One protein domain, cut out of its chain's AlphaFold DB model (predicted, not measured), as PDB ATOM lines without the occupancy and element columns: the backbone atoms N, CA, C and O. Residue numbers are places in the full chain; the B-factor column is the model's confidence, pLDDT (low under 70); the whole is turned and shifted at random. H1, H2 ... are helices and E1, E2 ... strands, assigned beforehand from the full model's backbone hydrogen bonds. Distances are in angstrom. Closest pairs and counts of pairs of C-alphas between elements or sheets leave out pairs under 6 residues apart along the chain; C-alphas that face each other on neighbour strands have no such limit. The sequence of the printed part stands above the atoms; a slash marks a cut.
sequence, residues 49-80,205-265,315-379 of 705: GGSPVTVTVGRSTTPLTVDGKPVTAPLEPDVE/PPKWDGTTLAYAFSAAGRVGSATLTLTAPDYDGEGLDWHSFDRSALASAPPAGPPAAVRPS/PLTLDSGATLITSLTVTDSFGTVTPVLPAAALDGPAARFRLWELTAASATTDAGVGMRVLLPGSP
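What this domain is: This is residues 49 to 80, 205 to 265 and 315 to 379 of the 705 residues of an uncharacterized protein of Humibacillus xanthopallidus (UniProt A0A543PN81). With little regular structure, two antiparallel sheets stand partly face to face as a crossed sandwich: branched, strongly twisted E1 E5 E6 E7 E8, and E2 E3 E4. Of 158 printed residues, 63 are in named elements, mostly strand, ordered E1 E2 H1 E3 E4 E5 E6 E7 H2 E8. The whole is compact, radius of gyration of the C-alphas 17.5 A, spanning 60 by 35 by 30 A.

Where its parts are: Find E6, residues 321 to 332, 30.9 A long, from (18.769, -20.554, 3.700). Its sheet adds E1, 52 to 62, E5, 260 to 262, E7, 337 to 339, and E8, 372 to 374, ending at (21.457, -23.908, 6.854). Then find E2, 64 to 66, E3, 214 to 223, E4, 226 to 235, H1, 76 to 79, and H2, 343 to 346.

How they stand to each other: Beside E6, find E1 on one side, N 56 and O 329 2.8 A apart, with E7 and E8 on the other side. In the hairpin E3 and E4, N 219 and O 230 are 2.8 A apart. H1 only grazes that sheet; H2 is on neither. Both helices are too short for O i to N i+4 pairs.

The domain as a whole: Residues 81 to 204 and 266 to 314 are cut out, with C-alpha gaps of 12.1 A and 8.2 A. Links E4 to E5 and H2 to E8 are long; pLDDT is under 70 at 5 residues.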
ATOM      1  N   GLY A  49      13.026 -57.678   4.179       70.94
ATOM      2  CA  GLY A  49      13.023 -56.227   4.129       70.94
ATOM      3  C   GLY A  49      13.858 -55.722   2.960       70.94
ATOM      4  O   GLY A  49      15.069 -55.947   2.893       70.94
ATOM      5  N   GLY A  50      13.226 -55.003   2.032       83.06
ATOM      6  CA  GLY A  50      13.931 -54.325   0.950       83.06
ATOM      7  C   GLY A  50      14.916 -53.282   1.480       83.06
ATOM      8  O   GLY A  50      14.587 -52.479   2.351       83.06
ATOM      9  N   SER A  51      16.133 -53.258   0.933       86.81
ATOM     10  CA  SER A  51      17.118 -52.221   1.267       86.81
ATOM     11  C   SER A  51      16.927 -50.985   0.380       86.81
ATOM     12  O   SER A  51      16.740 -51.148  -0.827       86.81
ATOM     13  N   PRO A  52      17.023 -49.750   0.909       92.12
ATOM     14  CA  PRO A  52      16.964 -48.527   0.109       92.12
ATOM     15  C   PRO A  52      18.019 -48.505  -1.011       92.12
ATOM     16  O   PRO A  52      19.219 -48.537  -0.742       92.12
ATOM     17  N   VAL A  53      17.586 -48.403  -2.272       94.19
ATOM     18  CA  VAL A  53      18.476 -48.312  -3.449       94.19
ATOM     19  C   VAL A  53      18.541 -46.889  -3.988       94.19
ATOM     20  O   VAL A  53      19.609 -46.409  -4.376       94.19
ATOM     21  N   THR A  54      17.396 -46.210  -4.035       95.94
ATOM     22  CA  THR A  54      17.283 -44.825  -4.501       95.94
ATOM     23  C   THR A  54      16.299 -44.078  -3.619       95.94
ATOM     24  O   THR A  54      15.257 -44.609  -3.254       95.94
ATOM     25  N   VAL A  55      16.615 -42.832  -3.292       96.81
ATOM     26  CA  VAL A  55      15.723 -41.921  -2.582       96.81
ATOM     27  C   VAL A  55      15.424 -40.742  -3.492       96.81
ATOM     28  O   VAL A  55      16.344 -40.096  -3.981       96.81
ATOM     29  N   THR A  56      14.150 -40.452  -3.724       96.50
ATOM     30  CA  THR A  56      13.725 -39.251  -4.445       96.50
ATOM     31  C   THR A  56      13.249 -38.212  -3.438       96.50
ATOM     32  O   THR A  56      12.334 -38.467  -2.655       96.50
ATOM     33  N   VAL A  57      13.889 -37.044  -3.440       94.69
ATOM     34  CA  VAL A  57      13.667 -35.982  -2.450       94.69
ATOM     35  C   VAL A  57      13.184 -34.716  -3.140       94.69
ATOM     36  O   VAL A  57      13.902 -34.144  -3.960       94.69
ATOM     37  N   GLY A  58      11.987 -34.253  -2.790       92.88
ATOM     38  CA  GLY A  58      11.511 -32.907  -3.094       92.88
ATOM     39  C   GLY A  58      11.946 -31.933  -2.005       92.88
ATOM     40  O   GLY A  58      11.845 -32.233  -0.814       92.88
ATOM     41  N   ARG A  59      12.431 -30.753  -2.395       92.00
ATOM     42  CA  ARG A  59      12.832 -29.705  -1.451       92.00
ATOM     43  C   ARG A  59      12.450 -28.321  -1.943       92.00
ATOM     44  O   ARG A  59      12.356 -28.087  -3.145       92.00
ATOM     45  N   SER A  60      12.301 -27.398  -1.007       92.06
ATOM     46  CA  SER A  60      12.252 -25.965  -1.273       92.06
ATOM     47  C   SER A  60      13.249 -25.258  -0.377       92.06
ATOM     48  O   SER A  60      13.281 -25.530   0.820       92.06
ATOM     49  N   THR A  61      14.012 -24.325  -0.940       92.25
ATOM     50  CA  THR A  61      14.990 -23.529  -0.197       92.25
ATOM     51  C   THR A  61      14.676 -22.051  -0.382       92.25
ATOM     52  O   THR A  61      14.593 -21.548  -1.501       92.25
ATOM     53  N   THR A  62      14.477 -21.361   0.734       93.44
ATOM     54  CA  THR A  62      14.181 -19.937   0.803       93.44
ATOM     55  C   THR A  62      15.454 -19.181   1.183       93.44
ATOM     56  O   THR A  62      15.939 -19.346   2.308       93.44
ATOM     57  N   PRO A  63      15.989 -18.335   0.283       94.31
ATOM     58  CA  PRO A  63      17.090 -17.443   0.609       94.31
ATOM     59  C   PRO A  63      16.711 -16.503   1.749       94.31
ATOM     60  O   PRO A  63      15.579 -16.016   1.823       94.31
ATOM     61  N   LEU A  64      17.677 -16.239   2.621       94.94
ATOM     62  CA  LEU A  64      17.499 -15.367   3.774       94.94
ATOM     63  C   LEU A  64      18.181 -14.019   3.554       94.94
ATOM     64  O   LEU A  64      19.177 -13.899   2.836       94.94
ATOM     65  N   THR A  65      17.645 -13.006   4.224       94.75
ATOM     66  CA  THR A  65      18.190 -11.652   4.296       94.75
ATOM     67  C   THR A  65      18.248 -11.178   5.741       94.75
ATOM     68  O   THR A  65      17.335 -11.457   6.509       94.75
ATOM     69  N   VAL A  66      19.290 -10.438   6.108       91.69
ATOM     70  CA  VAL A  66      19.409  -9.741   7.399       91.69
ATOM     71  C   VAL A  66      19.647  -8.267   7.099       91.69
ATOM     72  O   VAL A  66      20.506  -7.939   6.283       91.69
ATOM     73  N   ASP A  67      18.854  -7.374   7.695       87.94
ATOM     74  CA  ASP A  67      18.885  -5.927   7.411       87.94
ATOM     75  C   ASP A  67      18.803  -5.602   5.901       87.94
ATOM     76  O   ASP A  67      19.474  -4.702   5.391       87.94
ATOM     77  N   GLY A  68      18.022  -6.394   5.153       87.31
ATOM     78  CA  GLY A  68      17.865  -6.272   3.699       87.31
ATOM     79  C   GLY A  68      19.050  -6.776   2.864       87.31
ATOM     80  O   GLY A  68      19.010  -6.675   1.639       87.31
ATOM     81  N   LYS A  69      20.096  -7.334   3.486       89.62
ATOM     82  CA  LYS A  69      21.261  -7.903   2.795       89.62
ATOM     83  C   LYS A  69      21.139  -9.423   2.692       89.62
ATOM     84  O   LYS A  69      20.782 -10.051   3.686       89.62
ATOM     85  N   PRO A  70      21.448 -10.033   1.537       91.50
ATOM     86  CA  PRO A  70      21.404 -11.482   1.389       91.50
ATOM     87  C   PRO A  70      22.450 -12.163   2.275       91.50
ATOM     88  O   PRO A  70      23.587 -11.703   2.385       91.50
ATOM     89  N   VAL A  71      22.062 -13.281   2.883       90.12
ATOM     90  CA  VAL A  71      22.939 -14.097   3.728       90.12
ATOM     91  C   VAL A  71      23.793 -15.005   2.844       90.12
ATOM     92  O   VAL A  71      23.387 -16.105   2.490       90.12
ATOM     93  N   THR A  72      24.967 -14.516   2.441       87.31
ATOM     94  CA  THR A  72      25.910 -15.230   1.549       87.31
ATOM     95  C   THR A  72      27.259 -15.541   2.202       87.31
ATOM     96  O   THR A  72      28.122 -16.174   1.596       87.31
ATOM     97  N   ALA A  73      27.453 -15.091   3.437       87.12
ATOM     98  CA  ALA A  73      28.656 -15.262   4.240       87.12
ATOM     99  C   ALA A  73      28.246 -15.452   5.713       87.12
ATOM    100  O   ALA A  73      27.077 -15.216   6.033       87.12
ATOM    101  N   PRO A  74      29.179 -15.856   6.598       88.94
ATOM    102  CA  PRO A  74      28.923 -15.920   8.034       88.94
ATOM    103  C   PRO A  74      28.242 -14.651   8.552       88.94
ATOM    104  O   PRO A  74      28.651 -13.542   8.194       88.94
ATOM    105  N   LEU A  75      27.192 -14.831   9.353       89.38
ATOM    106  CA  LEU A  75      26.339 -13.757   9.865       89.38
ATOM    107  C   LEU A  75      26.950 -13.061  11.077       89.38
ATOM    108  O   LEU A  75      26.693 -11.879  11.292       89.38
ATOM    109  N   GLU A  76      27.771 -13.777  11.841       90.69
ATOM    110  CA  GLU A  76      28.413 -13.347  13.081       90.69
ATOM    111  C   GLU A  76      29.015 -11.937  12.957       90.69
ATOM    112  O   GLU A  76      28.671 -11.075  13.762       90.69
ATOM    113  N   PRO A  77      29.792 -11.583  11.913       89.75
ATOM    114  CA  PRO A  77      30.367 -10.245  11.811       89.75
ATOM    115  C   PRO A  77      29.356  -9.134  11.467       89.75
ATOM    116  O   PRO A  77      29.706  -7.963  11.575       89.75
ATOM    117  N   ASP A  78      28.154  -9.456  10.986       87.25
ATOM    118  CA  ASP A  78      27.080  -8.486  10.705       87.25
ATOM    119  C   ASP A  78      26.090  -8.350  11.870       87.25
ATOM    120  O   ASP A  78      25.374  -7.346  11.963       87.25
ATOM    121  N   VAL A  79      26.024  -9.350  12.753       90.19
ATOM    122  CA  VAL A  79      25.124  -9.353  13.918       90.19
ATOM    123  C   VAL A  79      25.847  -9.001  15.216       90.19
ATOM    124  O   VAL A  79      25.312  -8.241  16.017       90.19
ATOM    125  N   GLU A  80      27.080  -9.478  15.397       92.19
ATOM    126  CA  GLU A  80      27.858  -9.283  16.622       92.19
ATOM    127  C   GLU A  80      28.622  -7.963  16.646       92.19
ATOM    128  O   GLU A  80      28.950  -7.464  17.728       92.19
ATOM    129  N   PRO A 205      21.027   0.914  15.217       66.38
ATOM    130  CA  PRO A 205      20.846   0.536  16.608       66.38
ATOM    131  C   PRO A 205      21.739  -0.670  16.940       66.38
ATOM    132  O   PRO A 205      21.962  -1.527  16.079       66.38
ATOM    133  N   PRO A 206      22.281  -0.748  18.166       78.50
ATOM    134  CA  PRO A 206      23.016  -1.927  18.593       78.50
ATOM    135  C   PRO A 206      22.082  -3.142  18.588       78.50
ATOM    136  O   PRO A 206      20.956  -3.060  19.067       78.50
ATOM    137  N   LYS A 207      22.567  -4.275  18.074       90.00
ATOM    138  CA  LYS A 207      21.869  -5.570  18.167       90.00
ATOM    139  C   LYS A 207      22.044  -6.245  19.528       90.00
ATOM    140  O   LYS A 207      21.353  -7.207  19.825       90.00
ATOM    141  N   TRP A 208      22.992  -5.764  20.328       91.44
ATOM    142  CA  TRP A 208      23.211  -6.216  21.698       91.44
ATOM    143  C   TRP A 208      22.233  -5.524  22.645       91.44
ATOM    144  O   TRP A 208      22.245  -4.293  22.737       91.44
ATOM    145  N   ASP A 209      21.455  -6.311  23.375       90.56
ATOM    146  CA  ASP A 209      20.601  -5.850  24.459       90.56
ATOM    147  C   ASP A 209      21.355  -5.975  25.793       90.56
ATOM    148  O   ASP A 209      21.753  -7.058  26.221       90.56
ATOM    149  N   GLY A 210      21.583  -4.839  26.457       87.69
ATOM    150  CA  GLY A 210      22.267  -4.797  27.752       87.69
ATOM    151  C   GLY A 210      21.437  -5.354  28.912       87.69
ATOM    152  O   GLY A 210      22.005  -5.619  29.965       87.69
ATOM    153  N   THR A 211      20.126  -5.538  28.726       89.50
ATOM    154  CA  THR A 211      19.216  -6.041  29.762       89.50
ATOM    155  C   THR A 211      19.154  -7.567  29.795       89.50
ATOM    156  O   THR A 211      19.083  -8.135  30.883       89.50
ATOM    157  N   THR A 212      19.216  -8.226  28.633       91.69
ATOM    158  CA  THR A 212      19.298  -9.695  28.495       91.69
ATOM    159  C   THR A 212      20.726 -10.196  28.297       91.69
ATOM    160  O   THR A 212      20.965 -11.392  28.314       91.69
ATOM    161  N   LEU A 213      21.695  -9.295  28.100       92.56
ATOM    162  CA  LEU A 213      23.094  -9.646  27.836       92.56
ATOM    163  C   LEU A 213      23.250 -10.583  26.628       92.56
ATOM    164  O   LEU A 213      24.092 -11.483  26.631       92.56
ATOM    165  N   ALA A 214      22.453 -10.344  25.589       93.81
ATOM    166  CA  ALA A 214      22.443 -11.147  24.378       93.81
ATOM    167  C   ALA A 214      22.203 -10.296  23.130       93.81
ATOM    168  O   ALA A 214      21.761  -9.145  23.181       93.81
ATOM    169  N   TYR A 215      22.512 -10.875  21.979       94.25
ATOM    170  CA  TYR A 215      22.169 -10.324  20.683       94.25
ATOM    171  C   TYR A 215      20.748 -10.721  20.292       94.25
ATOM    172  O   TYR A 215      20.401 -11.901  20.296       94.25
ATOM    173  N   ALA A 216      19.972  -9.729  19.862       93.81
ATOM    174  CA  ALA A 216      18.645  -9.912  19.297       93.81
ATOM    175  C   ALA A 216      18.624  -9.433  17.839       93.81
ATOM    176  O   ALA A 216      18.921  -8.273  17.537       93.81
ATOM    177  N   PHE A 217      18.280 -10.324  16.911       94.12
ATOM    178  CA  PHE A 217      18.145  -9.986  15.491       94.12
ATOM    179  C   PHE A 217      17.194 -10.942  14.770       94.12
ATOM    180  O   PHE A 217      16.761 -11.957  15.313       94.12
ATOM    181  N   SER A 218      16.856 -10.619  13.522       94.75
ATOM    182  CA  SER A 218      16.054 -11.498  12.681       94.75
ATOM    183  C   SER A 218      16.591 -11.593  11.258       94.75
ATOM    184  O   SER A 218      17.213 -10.669  10.729       94.75
ATOM    185  N   ALA A 219      16.345 -12.746  10.646       95.00
ATOM    186  CA  ALA A 219      16.513 -12.982   9.227       95.00
ATOM    187  C   ALA A 219      15.137 -13.154   8.580       95.00
ATOM    188  O   ALA A 219      14.235 -13.754   9.159       95.00
ATOM    189  N   ALA A 220      14.968 -12.644   7.368       95.75
ATOM    190  CA  ALA A 220      13.721 -12.717   6.626       95.75
ATOM    191  C   ALA A 220      13.924 -13.417   5.282       95.75
ATOM    192  O   ALA A 220      14.909 -13.171   4.583       95.75
ATOM    193  N   GLY A 221      12.968 -14.259   4.902       94.56
ATOM    194  CA  GLY A 221      12.895 -14.928   3.608       94.56
ATOM    195  C   GLY A 221      11.485 -14.857   3.027       94.56
ATOM    196  O   GLY A 221      10.511 -14.620   3.742       94.56
ATOM    197  N   ARG A 222      11.346 -15.053   1.715       92.50
ATOM    198  CA  ARG A 222      10.034 -15.087   1.045       92.50
ATOM    199  C   ARG A 222       9.641 -16.524   0.721       92.50
ATOM    200  O   ARG A 222      10.371 -17.231   0.032       92.50
ATOM    201  N   VAL A 223       8.472 -16.935   1.204       88.81
ATOM    202  CA  VAL A 223       7.870 -18.247   0.947       88.81
ATOM    203  C   VAL A 223       6.570 -18.017   0.181       88.81
ATOM    204  O   VAL A 223       5.545 -17.671   0.764       88.81
ATOM    205  N   GLY A 224       6.620 -18.130  -1.149       83.44
ATOM    206  CA  GLY A 224       5.510 -17.700  -2.004       83.44
ATOM    207  C   GLY A 224       5.185 -16.214  -1.784       83.44
ATOM    208  O   GLY A 224       6.042 -15.349  -1.970       83.44
ATOM    209  N   SER A 225       3.954 -15.910  -1.364       84.31
ATOM    210  CA  SER A 225       3.517 -14.550  -1.005       84.31
ATOM    211  C   SER A 225       3.732 -14.188   0.474       84.31
ATOM    212  O   SER A 225       3.609 -13.010   0.829       84.31
ATOM    213  N   ALA A 226       4.089 -15.151   1.328       89.12
ATOM    214  CA  ALA A 226       4.313 -14.947   2.756       89.12
ATOM    215  C   ALA A 226       5.772 -14.564   3.063       89.12
ATOM    216  O   ALA A 226       6.700 -14.882   2.314       89.12
ATOM    217  N   THR A 227       5.975 -13.874   4.186       92.62
ATOM    218  CA  THR A 227       7.308 -13.603   4.739       92.62
ATOM    219  C   THR A 227       7.581 -14.597   5.861       92.62
ATOM    220  O   THR A 227       6.826 -14.653   6.827       92.62
ATOM    221  N   LEU A 228       8.653 -15.371   5.721       94.19
ATOM    222  CA  LEU A 228       9.232 -16.166   6.794       94.19
ATOM    223  C   LEU A 228      10.181 -15.272   7.588       94.19
ATOM    224  O   LEU A 228      11.140 -14.756   7.017       94.19
ATOM    225  N   THR A 229       9.942 -15.132   8.886       95.56
ATOM    226  CA  THR A 229      10.869 -14.474   9.810       95.56
ATOM    227  C   THR A 229      11.505 -15.530  10.699       95.56
ATOM    228  O   THR A 229      10.800 -16.334  11.302       95.56
ATOM    229  N   LEU A 230      12.829 -15.519  10.774       95.38
ATOM    230  CA  LEU A 230      13.622 -16.287  11.720       95.38
ATOM    231  C   LEU A 230      14.173 -15.314  12.757       95.38
ATOM    232  O   LEU A 230      14.939 -14.421  12.403       95.38
ATOM    233  N   THR A 231      13.774 -15.453  14.010       95.56
ATOM    234  CA  THR A 231      14.179 -14.570  15.105       95.56
ATOM    235  C   THR A 231      15.213 -15.282  15.958       95.56
ATOM    236  O   THR A 231      14.964 -16.397  16.396       95.56
ATOM    237  N   ALA A 232      16.342 -14.630  16.216       94.50
ATOM    238  CA  ALA A 232      17.310 -15.037  17.223       94.50
ATOM    239  C   ALA A 232      17.166 -14.080  18.417       94.50
ATOM    240  O   ALA A 232      17.679 -12.960  18.341       94.50
ATOM    241  N   PRO A 233      16.391 -14.443  19.458       90.94
ATOM    242  CA  PRO A 233      16.065 -13.526  20.551       90.94
ATOM    243  C   PRO A 233      17.155 -13.438  21.627       90.94
ATOM    244  O   PRO A 233      17.219 -12.429  22.323       90.94
ATOM    245  N   ASP A 234      17.977 -14.481  21.771       91.31
ATOM    246  CA  ASP A 234      18.913 -14.646  22.890       91.31
ATOM    247  C   ASP A 234      20.259 -15.240  22.428       91.31
ATOM    248  O   ASP A 234      20.772 -16.208  22.987       91.31
ATOM    249  N   TYR A 235      20.826 -14.699  21.344       93.81
ATOM    250  CA  TYR A 235      22.123 -15.166  20.850       93.81
ATOM    251  C   TYR A 235      23.251 -14.651  21.755       93.81
ATOM    252  O   TYR A 235      23.512 -13.455  21.834       93.81
ATOM    253  N   ASP A 236      23.957 -15.556  22.423       92.56
ATOM    254  CA  ASP A 236      24.999 -15.261  23.416       92.56
ATOM    255  C   ASP A 236      26.346 -14.810  22.814       92.56
ATOM    256  O   ASP A 236      27.261 -14.412  23.543       92.56
ATOM    257  N   GLY A 237      26.473 -14.832  21.485       90.44
ATOM    258  CA  GLY A 237      27.724 -14.557  20.785       90.44
ATOM    259  C   GLY A 237      28.623 -15.787  20.640       90.44
ATOM    260  O   GLY A 237      29.796 -15.630  20.303       90.44
ATOM    261  N   GLU A 238      28.121 -16.998  20.879       85.50
ATOM    262  CA  GLU A 238      28.832 -18.256  20.659       85.50
ATOM    263  C   GLU A 238      28.188 -19.084  19.552       85.50
ATOM    264  O   GLU A 238      27.126 -19.663  19.729       85.50
ATOM    265  N   GLY A 239      28.886 -19.202  18.418       83.62
ATOM    266  CA  GLY A 239      28.597 -20.222  17.407       83.62
ATOM    267  C   GLY A 239      27.151 -20.224  16.913       83.62
ATOM    268  O   GLY A 239      26.399 -21.149  17.205       83.62
ATOM    269  N   LEU A 240      26.780 -19.208  16.132       88.62
ATOM    270  CA  LEU A 240      25.448 -19.112  15.541       88.62
ATOM    271  C   LEU A 240      25.104 -20.350  14.694       88.62
ATOM    272  O   LEU A 240      25.815 -20.675  13.741       88.62
ATOM    273  N   ASP A 241      23.980 -20.999  14.999       89.00
ATOM    274  CA  ASP A 241      23.538 -22.215  14.310       89.00
ATOM    275  C   ASP A 241      21.997 -22.295  14.260       89.00
ATOM    276  O   ASP A 241      21.294 -21.399  14.728       89.00
ATOM    277  N   TRP A 242      21.435 -23.344  13.657       89.56
ATOM    278  CA  TRP A 242      19.995 -23.491  13.413       89.56
ATOM    279  C   TRP A 242      19.148 -23.336  14.686       89.56
ATOM    280  O   TRP A 242      18.082 -22.731  14.632       89.56
ATOM    281  N   HIS A 243      19.631 -23.841  15.822       88.62
ATOM    282  CA  HIS A 243      18.935 -23.804  17.111       88.62
ATOM    283  C   HIS A 243      18.919 -22.411  17.754       88.62
ATOM    284  O   HIS A 243      18.182 -22.192  18.710       88.62
ATOM    285  N   SER A 244      19.692 -21.459  17.224       91.56
ATOM    286  CA  SER A 244      19.648 -20.059  17.647       91.56
ATOM    287  C   SER A 244      18.416 -19.318  17.114       91.56
ATOM    288  O   SER A 244      18.228 -18.154  17.462       91.56
ATOM    289  N   PHE A 245      17.608 -19.941  16.247       93.06
ATOM    290  CA  PHE A 245      16.473 -19.305  15.586       93.06
ATOM    291  C   PHE A 245      15.134 -19.959  15.920       93.06
ATOM    292  O   PHE A 245      14.945 -21.163  15.750       93.06
ATOM    293  N   ASP A 246      14.159 -19.106  16.205       93.25
ATOM    294  CA  ASP A 246      12.740 -19.425  16.170       93.25
ATOM    295  C   ASP A 246      12.140 -18.944  14.851       93.25
ATOM    296  O   ASP A 246      12.568 -17.937  14.286       93.25
ATOM    297  N   ARG A 247      11.112 -19.621  14.344       92.94
ATOM    298  CA  ARG A 247      10.448 -19.247  13.090       92.94
ATOM    299  C   ARG A 247       9.056 -18.670  13.308       92.94
ATOM    300  O   ARG A 247       8.295 -19.107  14.172       92.94
ATOM    301  N   SER A 248       8.668 -17.746  12.436       93.19
ATOM    302  CA  SER A 248       7.278 -17.323  12.298       93.19
ATOM    303  C   SER A 248       6.395 -18.471  11.796       93.19
ATOM    304  O   SER A 248       6.866 -19.430  11.173       93.19
ATOM    305  N   ALA A 249       5.090 -18.346  12.037       89.88
ATOM    306  CA  ALA A 249       4.122 -19.288  11.498       89.88
ATOM    307  C   ALA A 249       4.021 -19.180   9.963       89.88
ATOM    308  O   ALA A 249       4.154 -18.089   9.400       89.88
ATOM    309  N   LEU A 250       3.756 -20.301   9.291       88.31
ATOM    310  CA  LEU A 250       3.517 -20.379   7.848       88.31
ATOM    311  C   LEU A 250       2.147 -21.000   7.558       88.31
ATOM    312  O   LEU A 250       1.873 -22.136   7.941       88.31
ATOM    313  N   ALA A 251       1.299 -20.263   6.837       86.19
ATOM    314  CA  ALA A 251      -0.056 -20.704   6.491       86.19
ATOM    315  C   ALA A 251      -0.088 -21.772   5.383       86.19
ATOM    316  O   ALA A 251      -0.979 -22.616   5.361       86.19
ATOM    317  N   SER A 252       0.874 -21.738   4.461       86.06
ATOM    318  CA  SER A 252       0.964 -22.659   3.325       86.06
ATOM    319  C   SER A 252       2.391 -23.151   3.147       86.06
ATOM    320  O   SER A 252       3.339 -22.397   3.382       86.06
ATOM    321  N   ALA A 253       2.537 -24.396   2.697       80.62
ATOM    322  CA  ALA A 253       3.848 -24.979   2.466       80.62
ATOM    323  C   ALA A 253       4.559 -24.229   1.325       80.62
ATOM    324  O   ALA A 253       3.898 -23.761   0.390       80.62
ATOM    325  N   PRO A 254       5.893 -24.098   1.380       84.50
ATOM    326  CA  PRO A 254       6.655 -23.570   0.265       84.50
ATOM    327  C   PRO A 254       6.432 -24.413  -1.004       84.50
ATOM    328  O   PRO A 254       6.275 -25.635  -0.912       84.50
ATOM    329  N   PRO A 255       6.432 -23.786  -2.194       83.00
ATOM    330  CA  PRO A 255       6.282 -24.508  -3.451       83.00
ATOM    331  C   PRO A 255       7.418 -25.522  -3.616       83.00
ATOM    332  O   PRO A 255       8.588 -25.186  -3.438       83.00
ATOM    333  N   ALA A 256       7.078 -26.765  -3.955       83.25
ATOM    334  CA  ALA A 256       8.067 -27.819  -4.133       83.25
ATOM    335  C   ALA A 256       8.973 -27.520  -5.336       83.25
ATOM    336  O   ALA A 256       8.493 -27.267  -6.442       83.25
ATOM    337  N   GLY A 257      10.287 -27.577  -5.118       84.50
ATOM    338  CA  GLY A 257      11.263 -27.622  -6.197       84.50
ATOM    339  C   GLY A 257      11.259 -28.980  -6.911       84.50
ATOM    340  O   GLY A 257      10.614 -29.930  -6.451       84.50
ATOM    341  N   PRO A 258      11.986 -29.099  -8.034       87.69
ATOM    342  CA  PRO A 258      12.102 -30.359  -8.755       87.69
ATOM    343  C   PRO A 258      12.731 -31.433  -7.852       87.69
ATOM    344  O   PRO A 258      13.735 -31.157  -7.187       87.69
ATOM    345  N   PRO A 259      12.163 -32.651  -7.810       91.62
ATOM    346  CA  PRO A 259      12.703 -33.717  -6.985       91.62
ATOM    347  C   PRO A 259      14.061 -34.191  -7.514       91.62
ATOM    348  O   PRO A 259      14.283 -34.261  -8.723       91.62
ATOM    349  N   ALA A 260      14.959 -34.550  -6.601       91.94
ATOM    350  CA  ALA A 260      16.278 -35.087  -6.912       91.94
ATOM    351  C   ALA A 260      16.385 -36.548  -6.466       91.94
ATOM    352  O   ALA A 260      16.015 -36.882  -5.340       91.94
ATOM    353  N   ALA A 261      16.915 -37.408  -7.338       94.62
ATOM    354  CA  ALA A 261      17.253 -38.783  -6.994       94.62
ATOM    355  C   ALA A 261      18.649 -38.840  -6.360       94.62
ATOM    356  O   ALA A 261      19.618 -38.314  -6.910       94.62
ATOM    357  N   VAL A 262      18.750 -39.494  -5.210       94.62
ATOM    358  CA  VAL A 262      19.955 -39.598  -4.387       94.62
ATOM    359  C   VAL A 262      20.151 -41.054  -3.993       94.62
ATOM    360  O   VAL A 262      19.189 -41.768  -3.708       94.62
ATOM    361  N   ARG A 263      21.402 -41.515  -3.972       94.75
ATOM    362  CA  ARG A 263      21.724 -42.844  -3.447       94.75
ATOM    363  C   ARG A 263      21.906 -42.755  -1.930       94.75
ATOM    364  O   ARG A 263      22.784 -42.007  -1.496       94.75
ATOM    365  N   PRO A 264      21.102 -43.476  -1.136       94.56
ATOM    366  CA  PRO A 264      21.326 -43.566   0.296       94.56
ATOM    367  C   PRO A 264      22.567 -44.422   0.567       94.56
ATOM    368  O   PRO A 264      22.894 -45.332  -0.196       94.56
ATOM    369  N   SER A 265      23.242 -44.150   1.674       92.00
ATOM    370  CA  SER A 265      24.340 -44.975   2.180       92.00
ATOM    371  C   SER A 265      24.008 -45.435   3.594       92.00
ATOM    372  O   SER A 265      23.509 -44.614   4.363       92.00
ATOM    373  N   PRO A 315      22.651 -38.102   1.461       91.50
ATOM    374  CA  PRO A 315      23.461 -36.900   1.306       91.50
ATOM    375  C   PRO A 315      22.744 -35.880   0.412       91.50
ATOM    376  O   PRO A 315      22.483 -36.141  -0.761       91.50
ATOM    377  N   LEU A 316      22.441 -34.702   0.958       88.44
ATOM    378  CA  LEU A 316      21.798 -33.609   0.229       88.44
ATOM    379  C   LEU A 316      22.717 -32.392   0.161       88.44
ATOM    380  O   LEU A 316      23.122 -31.852   1.188       88.44
ATOM    381  N   THR A 317      22.988 -31.918  -1.054       88.81
ATOM    382  CA  THR A 317      23.625 -30.614  -1.267       88.81
ATOM    383  C   THR A 317      22.554 -29.532  -1.209       88.81
ATOM    384  O   THR A 317      21.672 -29.477  -2.072       88.81
ATOM    385  N   LEU A 318      22.620 -28.687  -0.182       86.56
ATOM    386  CA  LEU A 318      21.676 -27.601   0.060       86.56
ATOM    387  C   LEU A 318      22.378 -26.247  -0.051       86.56
ATOM    388  O   LEU A 318      23.528 -26.103   0.358       86.56
ATOM    389  N   ASP A 319      21.660 -25.257  -0.575       87.81
ATOM    390  CA  ASP A 319      22.089 -23.861  -0.529       87.81
ATOM    391  C   ASP A 319      21.815 -23.278   0.864       87.81
ATOM    392  O   ASP A 319      20.943 -23.763   1.594       87.81
ATOM    393  N   SER A 320      22.529 -22.213   1.232       89.69
ATOM    394  CA  SER A 320      22.271 -21.508   2.488       89.69
ATOM    395  C   SER A 320      20.884 -20.862   2.482       89.69
ATOM    396  O   SER A 320      20.527 -20.139   1.548       89.69
ATOM    397  N   GLY A 321      20.119 -21.074   3.545       92.81
ATOM    398  CA  GLY A 321      18.769 -20.554   3.700       92.81
ATOM    399  C   GLY A 321      17.897 -21.448   4.574       92.81
ATOM    400  O   GLY A 321      18.376 -22.365   5.241       92.81
ATOM    401  N   ALA A 322      16.592 -21.186   4.551       93.06
ATOM    402  CA  ALA A 322      15.606 -22.051   5.185       93.06
ATOM    403  C   ALA A 322      15.131 -23.105   4.177       93.06
ATOM    404  O   ALA A 322      14.585 -22.763   3.131       93.06
ATOM    405  N   THR A 323      15.356 -24.382   4.468       92.12
ATOM    406  CA  THR A 323      14.991 -25.504   3.599       92.12
ATOM    407  C   THR A 323      13.886 -26.338   4.224       92.12
ATOM    408  O   THR A 323      13.967 -26.715   5.392       92.12
ATOM    409  N   LEU A 324      12.882 -26.687   3.425       91.19
ATOM    410  CA  LEU A 324      11.882 -27.691   3.764       91.19
ATOM    411  C   LEU A 324      11.988 -28.869   2.796       91.19
ATOM    412  O   LEU A 324      12.030 -28.671   1.579       91.19
ATOM    413  N   ILE A 325      11.995 -30.088   3.334       90.81
ATOM    414  CA  ILE A 325      11.815 -31.306   2.541       90.81
ATOM    415  C   ILE A 325      10.316 -31.482   2.305       90.81
ATOM    416  O   ILE A 325       9.557 -31.707   3.242       90.81
ATOM    417  N   THR A 326       9.883 -31.321   1.057       90.31
ATOM    418  CA  THR A 326       8.463 -31.333   0.678       90.31
ATOM    419  C   THR A 326       7.958 -32.733   0.349       90.31
ATOM    420  O   THR A 326       6.767 -33.000   0.477       90.31
ATOM    421  N   SER A 327       8.849 -33.631  -0.072       91.06
ATOM    422  CA  SER A 327       8.539 -35.040  -0.298       91.06
ATOM    423  C   SER A 327       9.783 -35.909  -0.146       91.06
ATOM    424  O   SER A 327      10.901 -35.481  -0.437       91.06
ATOM    425  N   LEU A 328       9.577 -37.145   0.296       93.69
ATOM    426  CA  LEU A 328      10.617 -38.155   0.423       93.69
ATOM    427  C   LEU A 328      10.021 -39.503   0.019       93.69
ATOM    428  O   LEU A 328       9.094 -39.987   0.665       93.69
ATOM    429  N   THR A 329      10.519 -40.103  -1.057       96.56
ATOM    430  CA  THR A 329      10.138 -41.463  -1.458       96.56
ATOM    431  C   THR A 329      11.372 -42.340  -1.556       96.56
ATOM    432  O   THR A 329      12.402 -41.934  -2.094       96.56
ATOM    433  N   VAL A 330      11.279 -43.548  -1.015       96.56
ATOM    434  CA  VAL A 330      12.352 -44.541  -1.033       96.56
ATOM    435  C   VAL A 330      11.953 -45.656  -1.983       96.56
ATOM    436  O   VAL A 330      10.867 -46.213  -1.857       96.56
ATOM    437  N   THR A 331      12.828 -45.974  -2.928       96.69
ATOM    438  CA  THR A 331      12.737 -47.165  -3.771       96.69
ATOM    439  C   THR A 331      13.707 -48.205  -3.237       96.69
ATOM    440  O   THR A 331      14.914 -47.944  -3.166       96.69
ATOM    441  N   ASP A 332      13.181 -49.361  -2.846       94.25
ATOM    442  CA  ASP A 332      13.976 -50.460  -2.302       94.25
ATOM    443  C   ASP A 332      14.526 -51.410  -3.386       94.25
ATOM    444  O   ASP A 332      14.317 -51.221  -4.589       94.25
ATOM    445  N   SER A 333      15.259 -52.439  -2.957       92.44
ATOM    446  CA  SER A 333      15.854 -53.469  -3.815       92.44
ATOM    447  C   SER A 333      14.842 -54.352  -4.546       92.44
ATOM    448  O   SER A 333      15.206 -54.979  -5.538       92.44
ATOM    449  N   PHE A 334      13.589 -54.389  -4.092       92.81
ATOM    450  CA  PHE A 334      12.490 -55.099  -4.747       92.81
ATOM    451  C   PHE A 334      11.695 -54.193  -5.700       92.81
ATOM    452  O   PHE A 334      10.775 -54.655  -6.372       92.81
ATOM    453  N   GLY A 335      12.061 -52.909  -5.798       92.88
ATOM    454  CA  GLY A 335      11.365 -51.916  -6.612       92.88
ATOM    455  C   GLY A 335      10.129 -51.326  -5.933       92.88
ATOM    456  O   GLY A 335       9.405 -50.554  -6.566       92.88
ATOM    457  N   THR A 336       9.885 -51.642  -4.660       94.88
ATOM    458  CA  THR A 336       8.780 -51.063  -3.894       94.88
ATOM    459  C   THR A 336       9.078 -49.597  -3.621       94.88
ATOM    460  O   THR A 336      10.170 -49.236  -3.177       94.88
ATOM    461  N   VAL A 337       8.097 -48.737  -3.891       96.12
ATOM    462  CA  VAL A 337       8.185 -47.297  -3.642       96.12
ATOM    463  C   VAL A 337       7.397 -46.959  -2.387       96.12
ATOM    464  O   VAL A 337       6.171 -47.052  -2.373       96.12
ATOM    465  N   THR A 338       8.104 -46.510  -1.355       95.06
ATOM    466  CA  THR A 338       7.520 -46.166  -0.058       95.06
ATOM    467  C   THR A 338       7.622 -44.659   0.179       95.06
ATOM    468  O   THR A 338       8.737 -44.125   0.209       95.06
ATOM    469  N   PRO A 339       6.499 -43.932   0.342       94.94
ATOM    470  CA  PRO A 339       6.539 -42.551   0.799       94.94
ATOM    471  C   PRO A 339       6.930 -42.508   2.278       94.94
ATOM    472  O   PRO A 339       6.316 -43.166   3.115       94.94
ATOM    473  N   VAL A 340       7.944 -41.712   2.600       91.81
ATOM    474  CA  VAL A 340       8.393 -41.492   3.974       91.81
ATOM    475  C   VAL A 340       7.847 -40.153   4.441       91.81
ATOM    476  O   VAL A 340       8.135 -39.103   3.863       91.81
ATOM    477  N   LEU A 341       7.027 -40.198   5.486       87.75
ATOM    478  CA  LEU A 341       6.456 -38.999   6.086       87.75
ATOM    479  C   LEU A 341       7.479 -38.322   7.012       87.75
ATOM    480  O   LEU A 341       8.292 -39.010   7.632       87.75
ATOM    481  N   PRO A 342       7.430 -36.986   7.158       83.00
ATOM    482  CA  PRO A 342       8.198 -36.294   8.188       83.00
ATOM    483  C   PRO A 342       7.863 -36.838   9.583       83.00
ATOM    484  O   PRO A 342       6.697 -37.113   9.863       83.00
ATOM    485  N   ALA A 343       8.854 -36.917  10.480       82.56
ATOM    486  CA  ALA A 343       8.658 -37.393  11.857       82.56
ATOM    487  C   ALA A 343       7.511 -36.656  12.573       82.56
ATOM    488  O   ALA A 343       6.628 -37.275  13.152       82.56
ATOM    489  N   ALA A 344       7.428 -35.340  12.384       77.69
ATOM    490  CA  ALA A 344       6.342 -34.513  12.888       77.69
ATOM    491  C   ALA A 344       4.920 -34.941  12.474       77.69
ATOM    492  O   ALA A 344       3.963 -34.660  13.197       77.69
ATOM    493  N   ALA A 345       4.754 -35.562  11.303       79.69
ATOM    494  CA  ALA A 345       3.466 -36.096  10.870       79.69
ATOM    495  C   ALA A 345       3.130 -37.410  11.594       79.69
ATOM    496  O   ALA A 345       1.956 -37.674  11.847       79.69
ATOM    497  N   LEU A 346       4.150 -38.200  11.953       81.56
ATOM    498  CA  LEU A 346       4.018 -39.446  12.713       81.56
ATOM    499  C   LEU A 346       3.717 -39.178  14.195       81.56
ATOM    500  O   LEU A 346       2.869 -39.851  14.773       81.56
ATOM    501  N   ASP A 347       4.343 -38.154  14.780       81.00
ATOM    502  CA  ASP A 347       4.119 -37.737  16.175       81.00
ATOM    503  C   ASP A 347       2.715 -37.144  16.405       81.00
ATOM    504  O   ASP A 347       2.213 -37.068  17.529       81.00
ATOM    505  N   GLY A 348       2.070 -36.698  15.326       77.69
ATOM    506  CA  GLY A 348       0.755 -36.078  15.349       77.69
ATOM    507  C   GLY A 348       0.748 -34.625  15.859       77.69
ATOM    508  O   GLY A 348       1.764 -34.067  16.290       77.69
ATOM    509  N   PRO A 349      -0.421 -33.962  15.809       73.12
ATOM    510  CA  PRO A 349      -0.556 -32.541  16.141       73.12
ATOM    511  C   PRO A 349      -0.500 -32.248  17.650       73.12
ATOM    512  O   PRO A 349      -0.387 -31.090  18.041       73.12
ATOM    513  N   ALA A 350      -0.613 -33.275  18.500       73.25
ATOM    514  CA  ALA A 350      -0.590 -33.135  19.956       73.25
ATOM    515  C   ALA A 350       0.835 -33.104  20.543       73.25
ATOM    516  O   ALA A 350       1.012 -32.699  21.694       73.25
ATOM    517  N   ALA A 351       1.848 -33.514  19.771       73.75
ATOM    518  CA  ALA A 351       3.242 -33.495  20.193       73.75
ATOM    519  C   ALA A 351       3.765 -32.051  20.261       73.75
ATOM    520  O   ALA A 351       3.962 -31.395  19.239       73.75
ATOM    521  N   ARG A 352       3.977 -31.553  21.486       68.25
ATOM    522  CA  ARG A 352       4.421 -30.172  21.754       68.25
ATOM    523  C   ARG A 352       5.933 -29.974  21.669       68.25
ATOM    524  O   ARG A 352       6.384 -28.845  21.527       68.25
ATOM    525  N   PHE A 353       6.702 -31.052  21.794       76.38
ATOM    526  CA  PHE A 353       8.159 -31.029  21.735       76.38
ATOM    527  C   PHE A 353       8.627 -31.891  20.569       76.38
ATOM    528  O   PHE A 353       8.191 -33.034  20.441       76.38
ATOM    529  N   ARG A 354       9.510 -31.336  19.735       78.75
ATOM    530  CA  ARG A 354      10.102 -32.028  18.588       78.75
ATOM    531  C   ARG A 354      11.595 -31.764  18.562       78.75
ATOM    532  O   ARG A 354      12.033 -30.622  18.442       78.75
ATOM    533  N   LEU A 355      12.369 -32.833  18.703       77.69
ATOM    534  CA  LEU A 355      13.822 -32.759  18.688       77.69
ATOM    535  C   LEU A 355      14.306 -32.427  17.266       77.69
ATOM    536  O   LEU A 355      13.783 -32.961  16.289       77.69
ATOM    537  N   TRP A 356      15.320 -31.565  17.159       78.31
ATOM    538  CA  TRP A 356      15.930 -31.129  15.892       78.31
ATOM    539  C   TRP A 356      15.046 -30.267  14.978       78.31
ATOM    540  O   TRP A 356      15.387 -30.110  13.811       78.31
ATOM    541  N   GLU A 357      13.934 -29.699  15.455       85.31
ATOM    542  CA  GLU A 357      13.106 -28.748  14.696       85.31
ATOM    543  C   GLU A 357      13.233 -27.315  15.226       85.31
ATOM    544  O   GLU A 357      13.501 -27.101  16.403       85.31
ATOM    545  N   LEU A 358      13.015 -26.331  14.348       88.75
ATOM    546  CA  LEU A 358      12.914 -24.926  14.750       88.75
ATOM    547  C   LEU A 358      11.625 -24.709  15.541       88.75
ATOM    548  O   LEU A 358      10.542 -25.068  15.061       88.75
ATOM    549  N   THR A 359      11.731 -24.053  16.693       87.62
ATOM    550  CA  THR A 359      10.567 -23.628  17.471       87.62
ATOM    551  C   THR A 359       9.728 -22.666  16.637       87.62
ATOM    552  O   THR A 359      10.232 -21.693  16.075       87.62
ATOM    553  N   ALA A 360       8.430 -22.937  16.523       86.31
ATOM    554  CA  ALA A 360       7.499 -22.024  15.878       86.31
ATOM    555  C   ALA A 360       6.940 -21.040  16.910       86.31
ATOM    556  O   ALA A 360       6.586 -21.435  18.016       86.31
ATOM    557  N   ALA A 361       6.757 -19.779  16.519       77.31
ATOM    558  CA  ALA A 361       6.065 -18.792  17.352       77.31
ATOM    559  C   ALA A 361       4.601 -19.182  17.658       77.31
ATOM    560  O   ALA A 361       3.994 -18.651  18.586       77.31
ATOM    561  N   SER A 362       4.017 -20.098  16.874       70.81
ATOM    562  CA  SER A 362       2.700 -20.678  17.141       70.81
ATOM    563  C   SER A 362       2.820 -21.978  17.934       70.81
ATOM    564  O   SER A 362       3.613 -22.850  17.588       70.81
ATOM    565  N   ALA A 363       1.946 -22.158  18.927       67.00
ATOM    566  CA  ALA A 363       1.811 -23.408  19.676       67.00
ATOM    567  C   ALA A 363       1.150 -24.547  18.868       67.00
ATOM    568  O   ALA A 363       1.020 -25.662  19.374       67.00
ATOM    569  N   THR A 364       0.698 -24.280  17.636       69.69
ATOM    570  CA  THR A 364       0.057 -25.264  16.754       69.69
ATOM    571  C   THR A 364       0.929 -25.609  15.553       69.69
ATOM    572  O   THR A 364       1.556 -24.737  14.954       69.69
ATOM    573  N   THR A 365       0.872 -26.875  15.139       75.69
ATOM    574  CA  THR A 365       1.420 -27.385  13.873       75.69
ATOM    575  C   THR A 365       0.971 -26.523  12.687       75.69
ATOM    576  O   THR A 365      -0.220 -26.249  12.544       75.69
ATOM    577  N   ASP A 366       1.907 -26.112  11.833       86.00
ATOM    578  CA  ASP A 366       1.653 -25.287  10.648       86.00
ATOM    579  C   ASP A 366       2.383 -25.849   9.412       86.00
ATOM    580  O   ASP A 366       2.973 -26.931   9.458       86.00
ATOM    581  N   ALA A 367       2.370 -25.119   8.297       87.19
ATOM    582  CA  ALA A 367       2.967 -25.595   7.053       87.19
ATOM    583  C   ALA A 367       4.506 -25.470   6.980       87.19
ATOM    584  O   ALA A 367       5.104 -25.844   5.972       87.19
ATOM    585  N   GLY A 368       5.149 -24.932   8.023       86.44
ATOM    586  CA  GLY A 368       6.605 -24.795   8.145       86.44
ATOM    587  C   GLY A 368       7.264 -25.890   8.986       86.44
ATOM    588  O   GLY A 368       8.449 -25.804   9.303       86.44
ATOM    589  N   VAL A 369       6.498 -26.890   9.410       86.19
ATOM    590  CA  VAL A 369       6.970 -28.021  10.216       86.19
ATOM    591  C   VAL A 369       8.041 -28.825   9.483       86.19
ATOM    592  O   VAL A 369       7.913 -29.079   8.292       86.19
ATOM    593  N   GLY A 370       9.101 -29.224  10.192       84.31
ATOM    594  CA  GLY A 370      10.251 -29.909   9.594       84.31
ATOM    595  C   GLY A 370      11.212 -28.994   8.820       84.31
ATOM    596  O   GLY A 370      12.175 -29.484   8.229       84.31
ATOM    597  N   MET A 371      10.996 -27.673   8.823       89.44
ATOM    598  CA  MET A 371      11.932 -26.725   8.219       89.44
ATOM    599  C   MET A 371      13.279 -26.732   8.954       89.44
ATOM    600  O   MET A 371      13.355 -26.859  10.179       89.44
ATOM    601  N   ARG A 372      14.354 -26.612   8.180       89.94
ATOM    602  CA  ARG A 372      15.749 -26.584   8.626       89.94
ATOM    603  C   ARG A 372      16.391 -25.285   8.170       89.94
ATOM    604  O   ARG A 372      16.083 -24.797   7.087       89.94
ATOM    605  N   VAL A 373      17.298 -24.740   8.967       91.56
ATOM    606  CA  VAL A 373      18.102 -23.578   8.579       91.56
ATOM    607  C   VAL A 373      19.523 -24.048   8.349       91.56
ATOM    608  O   VAL A 373      20.108 -24.700   9.206       91.56
ATOM    609  N   LEU A 374      20.056 -23.720   7.178       90.06
ATOM    610  CA  LEU A 374      21.457 -23.908   6.854       90.06
ATOM    611  C   LEU A 374      22.077 -22.532   6.652       90.06
ATOM    612  O   LEU A 374      21.789 -21.844   5.672       90.06
ATOM    613  N   LEU A 375      22.911 -22.118   7.595       88.88
ATOM    614  CA  LEU A 375      23.680 -20.889   7.459       88.88
ATOM    615  C   LEU A 375      24.913 -21.138   6.580       88.88
ATOM    616  O   LEU A 375      25.386 -22.275   6.490       88.88
ATOM    617  N   PRO A 376      25.457 -20.102   5.919       86.12
ATOM    618  CA  PRO A 376      26.748 -20.215   5.256       86.12
ATOM    619  C   PRO A 376      27.804 -20.721   6.243       86.12
ATOM    620  O   PRO A 376      27.935 -20.179   7.339       86.12
ATOM    621  N   GLY A 377      28.560 -21.749   5.847       73.81
ATOM    622  CA  GLY A 377      29.588 -22.337   6.702       73.81
ATOM    623  C   GLY A 377      30.597 -21.287   7.170       73.81
ATOM    624  O   GLY A 377      31.232 -20.615   6.353       73.81
ATOM    625  N   SER A 378      30.745 -21.162   8.486       69.50
ATOM    626  CA  SER A 378      31.690 -20.263   9.144       69.50
ATOM    627  C   SER A 378      32.761 -21.105   9.833       69.50
ATOM    628  O   SER A 378      32.423 -21.921  10.694       69.50
ATOM    629  N   PRO A 379      34.053 -20.992   9.470       78.12
ATOM    630  CA  PRO A 379      35.085 -21.535  10.336       78.12
ATOM    631  C   PRO A 379      35.031 -20.781  11.675       78.12
ATOM    632  O   PRO A 379      34.810 -19.566  11.658       78.12
TER     633      PRO A 379